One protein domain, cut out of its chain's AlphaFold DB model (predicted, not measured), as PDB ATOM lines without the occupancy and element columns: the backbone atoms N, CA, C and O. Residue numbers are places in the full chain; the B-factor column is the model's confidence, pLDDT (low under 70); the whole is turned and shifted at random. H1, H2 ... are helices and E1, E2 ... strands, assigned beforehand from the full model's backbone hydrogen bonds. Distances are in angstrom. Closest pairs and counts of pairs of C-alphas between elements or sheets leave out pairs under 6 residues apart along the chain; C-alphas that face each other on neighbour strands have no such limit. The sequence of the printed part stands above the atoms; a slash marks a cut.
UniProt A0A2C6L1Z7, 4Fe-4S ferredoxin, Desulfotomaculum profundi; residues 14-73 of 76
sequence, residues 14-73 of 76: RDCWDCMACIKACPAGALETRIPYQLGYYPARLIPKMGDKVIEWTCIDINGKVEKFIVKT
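AT A GLANCE: This is residues 14 to 73 of the 76 residues of the protein "4Fe-4S ferredoxin" of Desulfotomaculum profundi (UniProt A0A2C6L1Z7). A curved three-stranded antiparallel sheet makes one side of the domain, and past its edge strand E1 a long stretch of chain with one short helix, H1, makes the other. H1 sits near the end of E1, and the chain after it runs back along that edge to the start of E1, while the first printed residues lie beyond H1, away from the sheet. The printed part has 60 residues, with one named helix and three named strands in the order H1, E1, E2, E3, and the sheet's order is E1 - E2 - E3. The class is mostly strand, though under half of the residues are in named elements. The whole is compact, with a radius of gyration of the C-alphas of 11.9 A and spans of 31 by 29 by 19 A.

IN THESE COORDINATES: The printed part begins at Arg 14, with its C-alpha at (25.186, 110.524, -90.258). H1, residues 21 to 24, is 5.2 A from first to last C-alpha and begins with C-alpha 21 at (13.722, 111.626, -79.109). Residues 25 to 44 hold no named element. E1, residues 45 to 50, is 16.2 A long from first to last C-alpha. E2, residues 54 to 60, is 19.3 A long, and E3, residues 66 to 72, is 20.0 A long, ending with C-alpha 72 at (11.777, 114.727, -62.872).

HOW THE PARTS SIT: E1, E2 and E3 form a meander, each strand the antiparallel neighbour of the one before. E1 and E2 are a hairpin, with 166 degrees between their directions; N 47 and O 58 are within hydrogen-bond range at 2.9 A, and N 49 and O 56 at 2.8 A. E2 and E3 are also a hairpin, at 162 degrees, with N 57 and O 69 within hydrogen-bond range at 2.8 A. E1 and E3 are edge strands and E2 is the inner one. H1 is on the sheet but only grazes it, with its residues 21 to 24. The closest C-alphas of H1 and E1 are those of Lys 24 and Met 50, 5.8 A apart. H1 is too short for any O i to N i+4 pair inside it; its one O i to N i+3 pair is within hydrogen-bond range.

THE WHOLE: The two C-alphas farthest apart are those of Arg 14 and Lys 53, at 31.8 A. The printed part has no cut. The link from H1 to E1 is long, with 20 residues, while those from E1 to E2 and from E2 to E3 are tight, with 3 and 5 residues. The mean pLDDT of the printed part is 87.3, and one printed residue, Tyr 42, is under 70.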
ATOM      1  N   ARG A  14      24.221 109.410 -90.271       86.44
ATOM      2  CA  ARG A  14      25.186 110.524 -90.258       86.44
ATOM      3  C   ARG A  14      24.564 111.862 -89.863       86.44
ATOM      4  O   ARG A  14      25.255 112.681 -89.278       86.44
ATOM      5  N   ASP A  15      23.279 112.050 -90.153       89.88
ATOM      6  CA  ASP A  15      22.543 113.270 -89.798       89.88
ATOM      7  C   ASP A  15      21.827 113.133 -88.442       89.88
ATOM      8  O   ASP A  15      21.104 114.033 -88.012       89.88
ATOM      9  N   CYS A  16      21.988 111.992 -87.763       89.19
ATOM     10  CA  CYS A  16      21.418 111.767 -86.444       89.19
ATOM     11  C   CYS A  16      22.123 112.654 -85.413       89.19
ATOM     12  O   CYS A  16      23.342 112.652 -85.302       89.19
ATOM     13  N   TRP A  17      21.336 113.389 -84.633       88.62
ATOM     14  CA  TRP A  17      21.824 114.246 -83.546       88.62
ATOM     15  C   TRP A  17      21.972 113.525 -82.203       88.62
ATOM     16  O   TRP A  17      22.248 114.162 -81.192       88.62
ATOM     17  N   ASP A  18      21.677 112.226 -82.154       86.81
ATOM     18  CA  ASP A  18      21.703 111.426 -80.925       86.81
ATOM     19  C   ASP A  18      20.849 112.006 -79.780       86.81
ATOM     20  O   ASP A  18      21.065 111.738 -78.602       86.81
ATOM     21  N   CYS A  19      19.796 112.759 -80.119       89.38
ATOM     22  CA  CYS A  19      18.899 113.411 -79.157       89.38
ATOM     23  C   CYS A  19      17.983 112.434 -78.389       89.38
ATOM     24  O   CYS A  19      17.276 112.826 -77.452       89.38
ATOM     25  N   MET A  20      17.952 111.164 -78.812       90.06
ATOM     26  CA  MET A  20      17.150 110.073 -78.240       90.06
ATOM     27  C   MET A  20      15.633 110.329 -78.249       90.06
ATOM     28  O   MET A  20      14.883 109.620 -77.580       90.06
ATOM     29  N   ALA A  21      15.148 111.314 -79.015       90.00
ATOM     30  CA  ALA A  21      13.722 111.626 -79.109       90.00
ATOM     31  C   ALA A  21      12.914 110.446 -79.674       90.00
ATOM     32  O   ALA A  21      11.867 110.095 -79.136       90.00
ATOM     33  N   CYS A  22      13.437 109.776 -80.707       91.62
ATOM     34  CA  CYS A  22      12.813 108.593 -81.299       91.62
ATOM     35  C   CYS A  22      12.732 107.408 -80.323       91.62
ATOM     36  O   CYS A  22      11.746 106.677 -80.336       91.62
ATOM     37  N   ILE A  23      13.730 107.244 -79.451       92.06
ATOM     38  CA  ILE A  23      13.763 106.181 -78.437       92.06
ATOM     39  C   ILE A  23      12.743 106.470 -77.343       92.06
ATOM     40  O   ILE A  23      11.921 105.616 -77.032       92.06
ATOM     41  N   LYS A  24      12.747 107.702 -76.819       90.25
ATOM     42  CA  LYS A  24      11.804 108.173 -75.793       90.25
ATOM     43  C   LYS A  24      10.343 108.043 -76.231       90.25
ATOM     44  O   LYS A  24       9.490 107.761 -75.400       90.25
ATOM     45  N   ALA A  25      10.067 108.259 -77.516       90.12
ATOM     46  CA  ALA A  25       8.729 108.163 -78.087       90.12
ATOM     47  C   ALA A  25       8.315 106.729 -78.462       90.12
ATOM     48  O   ALA A  25       7.145 106.500 -78.755       90.12
ATOM     49  N   CYS A  26       9.244 105.766 -78.507       90.31
ATOM     50  CA  CYS A  26       8.946 104.410 -78.951       90.31
ATOM     51  C   CYS A  26       8.206 103.627 -77.850       90.31
ATOM     52  O   CYS A  26       8.829 103.266 -76.851       90.31
ATOM     53  N   PRO A  27       6.921 103.264 -78.033       85.56
ATOM     54  CA  PRO A  27       6.166 102.545 -77.003       85.56
ATOM     55  C   PRO A  27       6.660 101.105 -76.808       85.56
ATOM     56  O   PRO A  27       6.523 100.540 -75.729       85.56
ATOM     57  N   ALA A  28       7.253 100.510 -77.847       87.56
ATOM     58  CA  ALA A  28       7.788  99.153 -77.803       87.56
ATOM     59  C   ALA A  28       9.188  99.069 -77.170       87.56
ATOM     60  O   ALA A  28       9.668  97.967 -76.923       87.56
ATOM     61  N   GLY A  29       9.878 100.202 -76.968       85.38
ATOM     62  CA  GLY A  29      11.268 100.207 -76.495       85.38
ATOM     63  C   GLY A  29      12.245  99.496 -77.442       85.38
ATOM     64  O   GLY A  29      13.243  98.942 -76.998       85.38
ATOM     65  N   ALA A  30      11.948  99.474 -78.745       88.50
ATOM     66  CA  ALA A  30      12.689  98.689 -79.738       88.50
ATOM     67  C   ALA A  30      13.909  99.416 -80.339       88.50
ATOM     68  O   ALA A  30      14.577  98.873 -81.217       88.50
ATOM     69  N   LEU A  31      14.166 100.659 -79.924       90.38
ATOM     70  CA  LEU A  31      15.221 101.511 -80.468       90.38
ATOM     71  C   LEU A  31      16.297 101.773 -79.412       90.38
ATOM     72  O   LEU A  31      15.983 101.985 -78.245       90.38
ATOM     73  N   GLU A  32      17.551 101.835 -79.851       88.38
ATOM     74  CA  GLU A  32      18.699 102.224 -79.035       88.38
ATOM     75  C   GLU A  32      19.631 103.139 -79.839       88.38
ATOM     76  O   GLU A  32      19.788 102.971 -81.051       88.38
ATOM     77  N   THR A  33      20.247 104.112 -79.162       87.06
ATOM     78  CA  THR A  33      21.271 104.980 -79.747       87.06
ATOM     79  C   THR A  33      22.621 104.346 -79.482       87.06
ATOM     80  O   THR A  33      22.977 104.068 -78.336       87.06
ATOM     81  N   ARG A  34      23.405 104.168 -80.543       84.50
ATOM     82  CA  ARG A  34      24.813 103.822 -80.402       84.50
ATOM     83  C   ARG A  34      25.565 105.068 -79.949       84.50
ATOM     84  O   ARG A  34      25.608 106.047 -80.683       84.50
ATOM     85  N   ILE A  35      26.138 105.023 -78.751       83.25
ATOM     86  CA  ILE A  35      26.868 106.161 -78.191       83.25
ATOM     87  C   ILE A  35      28.085 106.477 -79.086       83.25
ATOM     88  O   ILE A  35      28.810 105.551 -79.472       83.25
ATOM     89  N   PRO A  36      28.319 107.756 -79.440       80.44
ATOM     90  CA  PRO A  36      29.523 108.170 -80.147       80.44
ATOM     91  C   PRO A  36      30.785 107.798 -79.371       80.44
ATOM     92  O   PRO A  36      30.832 107.938 -78.150       80.44
ATOM     93  N   TYR A  37      31.847 107.428 -80.092       79.44
ATOM     94  CA  TYR A  37      33.130 107.015 -79.504       79.44
ATOM     95  C   TYR A  37      33.678 108.008 -78.461       79.44
ATOM     96  O   TYR A  37      34.295 107.599 -77.486       79.44
ATOM     97  N   GLN A  38      33.424 109.308 -78.645       77.75
ATOM     98  CA  GLN A  38      33.881 110.361 -77.733       77.75
ATOM     99  C   GLN A  38      33.211 110.327 -76.349       77.75
ATOM    100  O   GLN A  38      33.793 110.825 -75.392       77.75
ATOM    101  N   LEU A  39      31.999 109.776 -76.244       75.44
ATOM    102  CA  LEU A  39      31.234 109.702 -74.996       75.44
ATOM    103  C   LEU A  39      31.325 108.322 -74.338       75.44
ATOM    104  O   LEU A  39      31.215 108.215 -73.121       75.44
ATOM    105  N   GLY A  40      31.528 107.268 -75.126       72.31
ATOM    106  CA  GLY A  40      31.673 105.912 -74.617       72.31
ATOM    107  C   GLY A  40      32.079 104.942 -75.720       72.31
ATOM    108  O   GLY A  40      31.605 105.033 -76.853       72.31
ATOM    109  N   TYR A  41      32.971 104.007 -75.392       73.12
ATOM    110  CA  TYR A  41      33.345 102.932 -76.307       73.12
ATOM    111  C   TYR A  41      32.274 101.833 -76.337       73.12
ATOM    112  O   TYR A  41      31.412 101.762 -75.465       73.12
ATOM    113  N   TYR A  42      32.336 100.969 -77.351       65.06
ATOM    114  CA  TYR A  42      31.385  99.882 -77.604       65.06
ATOM    115  C   TYR A  42      31.546  98.755 -76.570       65.06
ATOM    116  O   TYR A  42      32.320  97.825 -76.806       65.06
ATOM    117  N   PRO A  43      31.034  98.949 -75.342       80.44
ATOM    118  CA  PRO A  43      29.823  98.300 -74.802       80.44
ATOM    119  C   PRO A  43      28.891  99.251 -74.017       80.44
ATOM    120  O   PRO A  43      27.888  98.795 -73.464       80.44
ATOM    121  N   ALA A  44      29.223 100.544 -73.931       87.44
ATOM    122  CA  ALA A  44      28.452 101.498 -73.144       87.44
ATOM    123  C   ALA A  44      27.063 101.729 -73.755       87.44
ATOM    124  O   ALA A  44      26.918 101.877 -74.973       87.44
ATOM    125  N   ARG A  45      26.035 101.777 -72.905       89.31
ATOM    126  CA  ARG A  45      24.636 101.957 -73.320       89.31
ATOM    127  C   ARG A  45      23.946 102.966 -72.422       89.31
ATOM    128  O   ARG A  45      24.122 102.951 -71.208       89.31
ATOM    129  N   LEU A  46      23.114 103.808 -73.024       89.88
ATOM    130  CA  LEU A  46      22.257 104.736 -72.301       89.88
ATOM    131  C   LEU A  46      20.816 104.517 -72.746       89.88
ATOM    132  O   LEU A  46      20.460 104.778 -73.894       89.88
ATOM    133  N   ILE A  47      19.999 104.019 -71.824       91.12
ATOM    134  CA  ILE A  47      18.633 103.584 -72.100       91.12
ATOM    135  C   ILE A  47      17.671 104.512 -71.347       91.12
ATOM    136  O   ILE A  47      17.578 104.420 -70.118       91.12
ATOM    137  N   PRO A  48      16.965 105.419 -72.048       91.38
ATOM    138  CA  PRO A  48      15.903 106.216 -71.453       91.38
ATOM    139  C   PRO A  48      14.585 105.445 -71.408       91.38
ATOM    140  O   PRO A  48      14.159 104.848 -72.396       91.38
ATOM    141  N   LYS A  49      13.878 105.568 -70.290       89.69
ATOM    142  CA  LYS A  49      12.492 105.148 -70.127       89.69
ATOM    143  C   LYS A  49      11.665 106.347 -69.678       89.69
ATOM    144  O   LYS A  49      11.795 106.825 -68.552       89.69
ATOM    145  N   MET A  50      10.838 106.854 -70.587       87.19
ATOM    146  CA  MET A  50       9.903 107.939 -70.291       87.19
ATOM    147  C   MET A  50       8.713 107.401 -69.495       87.19
ATOM    148  O   MET A  50       8.060 106.453 -69.923       87.19
ATOM    149  N   GLY A  51       8.436 108.022 -68.352       83.44
ATOM    150  CA  GLY A  51       7.142 107.980 -67.680       83.44
ATOM    151  C   GLY A  51       6.472 109.357 -67.724       83.44
ATOM    152  O   GLY A  51       7.012 110.300 -68.303       83.44
ATOM    153  N   ASP A  52       5.313 109.493 -67.078       83.25
ATOM    154  CA  ASP A  52       4.499 110.715 -67.177       83.25
ATOM    155  C   ASP A  52       5.194 111.960 -66.600       83.25
ATOM    156  O   ASP A  52       5.206 113.023 -67.215       83.25
ATOM    157  N   LYS A  53       5.793 111.835 -65.408       86.44
ATOM    158  CA  LYS A  53       6.411 112.954 -64.657       86.44
ATOM    159  C   LYS A  53       7.892 112.745 -64.350       86.44
ATOM    160  O   LYS A  53       8.532 113.565 -63.686       86.44
ATOM    161  N   VAL A  54       8.427 111.609 -64.774       90.06
ATOM    162  CA  VAL A  54       9.810 111.213 -64.535       90.06
ATOM    163  C   VAL A  54      10.358 110.518 -65.766       90.06
ATOM    164  O   VAL A  54       9.638 109.821 -66.476       90.06
ATOM    165  N   ILE A  55      11.650 110.685 -65.991       90.81
ATOM    166  CA  ILE A  55      12.427 109.894 -66.931       90.81
ATOM    167  C   ILE A  55      13.437 109.078 -66.126       90.81
ATOM    168  O   ILE A  55      14.197 109.621 -65.323       90.81
ATOM    169  N   GLU A  56      13.413 107.765 -66.323       92.38
ATOM    170  CA  GLU A  56      14.423 106.856 -65.791       92.38
ATOM    171  C   GLU A  56      15.505 106.664 -66.853       92.38
ATOM    172  O   GLU A  56      15.223 106.299 -67.993       92.38
ATOM    173  N   TRP A  57      16.749 106.914 -66.482       91.75
ATOM    174  CA  TRP A  57      17.923 106.686 -67.306       91.75
ATOM    175  C   TRP A  57      18.701 105.514 -66.736       91.75
ATOM    176  O   TRP A  57      19.158 105.575 -65.597       91.75
ATOM    177  N   THR A  58      18.874 104.464 -67.529       92.94
ATOM    178  CA  THR A  58      19.790 103.366 -67.207       92.94
ATOM    179  C   THR A  58      21.076 103.564 -67.997       92.94
ATOM    180  O   THR A  58      21.071 103.476 -69.225       92.94
ATOM    181  N   CYS A  59      22.163 103.857 -67.294       91.56
ATOM    182  CA  CYS A  59      23.509 103.956 -67.839       91.56
ATOM    183  C   CYS A  59      24.239 102.634 -67.596       91.56
ATOM    184  O   CYS A  59      24.283 102.148 -66.468       91.56
ATOM    185  N   ILE A  60      24.785 102.043 -68.650       91.25
ATOM    186  CA  ILE A  60      25.619 100.848 -68.591       91.25
ATOM    187  C   ILE A  60      27.000 101.267 -69.079       91.25
ATOM    188  O   ILE A  60      27.142 101.676 -70.230       91.25
ATOM    189  N   ASP A  61      27.995 101.195 -68.204       87.38
ATOM    190  CA  ASP A  61      29.384 101.512 -68.535       87.38
ATOM    191  C   ASP A  61      30.026 100.400 -69.387       87.38
ATOM    192  O   ASP A  61      29.522  99.278 -69.473       87.38
ATOM    193  N   ILE A  62      31.193 100.681 -69.967       87.62
ATOM    194  CA  ILE A  62      32.006  99.718 -70.713       87.62
ATOM    195  C   ILE A  62      32.377  98.484 -69.878       87.62
ATOM    196  O   ILE A  62      32.569  97.398 -70.413       87.62
ATOM    197  N   ASN A  63      32.442  98.631 -68.555       86.94
ATOM    198  CA  ASN A  63      32.744  97.537 -67.635       86.94
ATOM    199  C   ASN A  63      31.490  96.745 -67.216       86.94
ATOM    200  O   ASN A  63      31.564  95.889 -66.338       86.94
ATOM    201  N   GLY A  64      30.321  97.054 -67.788       85.19
ATOM    202  CA  GLY A  64      29.043  96.433 -67.435       85.19
ATOM    203  C   GLY A  64      28.429  96.952 -66.132       85.19
ATOM    204  O   GLY A  64      27.406  96.430 -65.686       85.19
ATOM    205  N   LYS A  65      29.017  97.984 -65.511       90.75
ATOM    206  CA  LYS A  65      28.439  98.639 -64.332       90.75
ATOM    207  C   LYS A  65      27.140  99.336 -64.731       90.75
ATOM    208  O   LYS A  65      27.136 100.150 -65.649       90.75
ATOM    209  N   VAL A  66      26.056  99.027 -64.020       94.31
ATOM    210  CA  VAL A  66      24.728  99.601 -64.268       94.31
ATOM    211  C   VAL A  66      24.419 100.666 -63.221       94.31
ATOM    212  O   VAL A  66      24.404 100.382 -62.025       94.31
ATOM    213  N   GLU A  67      24.122 101.877 -63.675       94.25
ATOM    214  CA  GLU A  67      23.672 102.997 -62.853       94.25
ATOM    215  C   GLU A  67      22.297 103.466 -63.325       94.25
ATOM    216  O   GLU A  67      22.010 103.509 -64.523       94.25
ATOM    217  N   LYS A  68      21.421 103.801 -62.377       94.12
ATOM    218  CA  LYS A  68      20.063 104.266 -62.667       94.12
ATOM    219  C   LYS A  68      19.854 105.658 -62.103       94.12
ATOM    220  O   LYS A  68      20.085 105.888 -60.919       94.12
ATOM    221  N   PHE A  69      19.359 106.556 -62.942       93.25
ATOM    222  CA  PHE A  69      19.060 107.934 -62.580       93.25
ATOM    223  C   PHE A  69      17.592 108.218 -62.854       93.25
ATOM    224  O   PHE A  69      17.109 108.011 -63.963       93.25
ATOM    225  N   ILE A  70      16.874 108.713 -61.851       92.31
ATOM    226  CA  ILE A  70      15.477 109.122 -61.998       92.31
ATOM    227  C   ILE A  70      15.450 110.642 -61.969       92.31
ATOM    228  O   ILE A  70      15.784 111.260 -60.959       92.31
ATOM    229  N   VAL A  71      15.058 111.249 -63.084       91.00
ATOM    230  CA  VAL A  71      15.009 112.704 -63.241       91.00
ATOM    231  C   VAL A  71      13.559 113.129 -63.426       91.00
ATOM    232  O   VAL A  71      12.824 112.535 -64.211       91.00
ATOM    233  N   LYS A  72      13.124 114.166 -62.706       88.75
ATOM    234  CA  LYS A  72      11.777 114.727 -62.872       88.75
ATOM    235  C   LYS A  72      11.697 115.487 -64.192       88.75
ATOM    236  O   LYS A  72      12.509 116.378 -64.442       88.75
ATOM    237  N   THR A  73      10.723 115.146 -65.025       80.81
ATOM    238  CA  THR A  73      10.468 115.867 -66.272       80.81
ATOM    239  C   THR A  73       9.595 117.082 -65.967       80.81
ATOM    240  O   THR A  73       8.542 116.968 -65.347       80.81
TER     241      THR A  73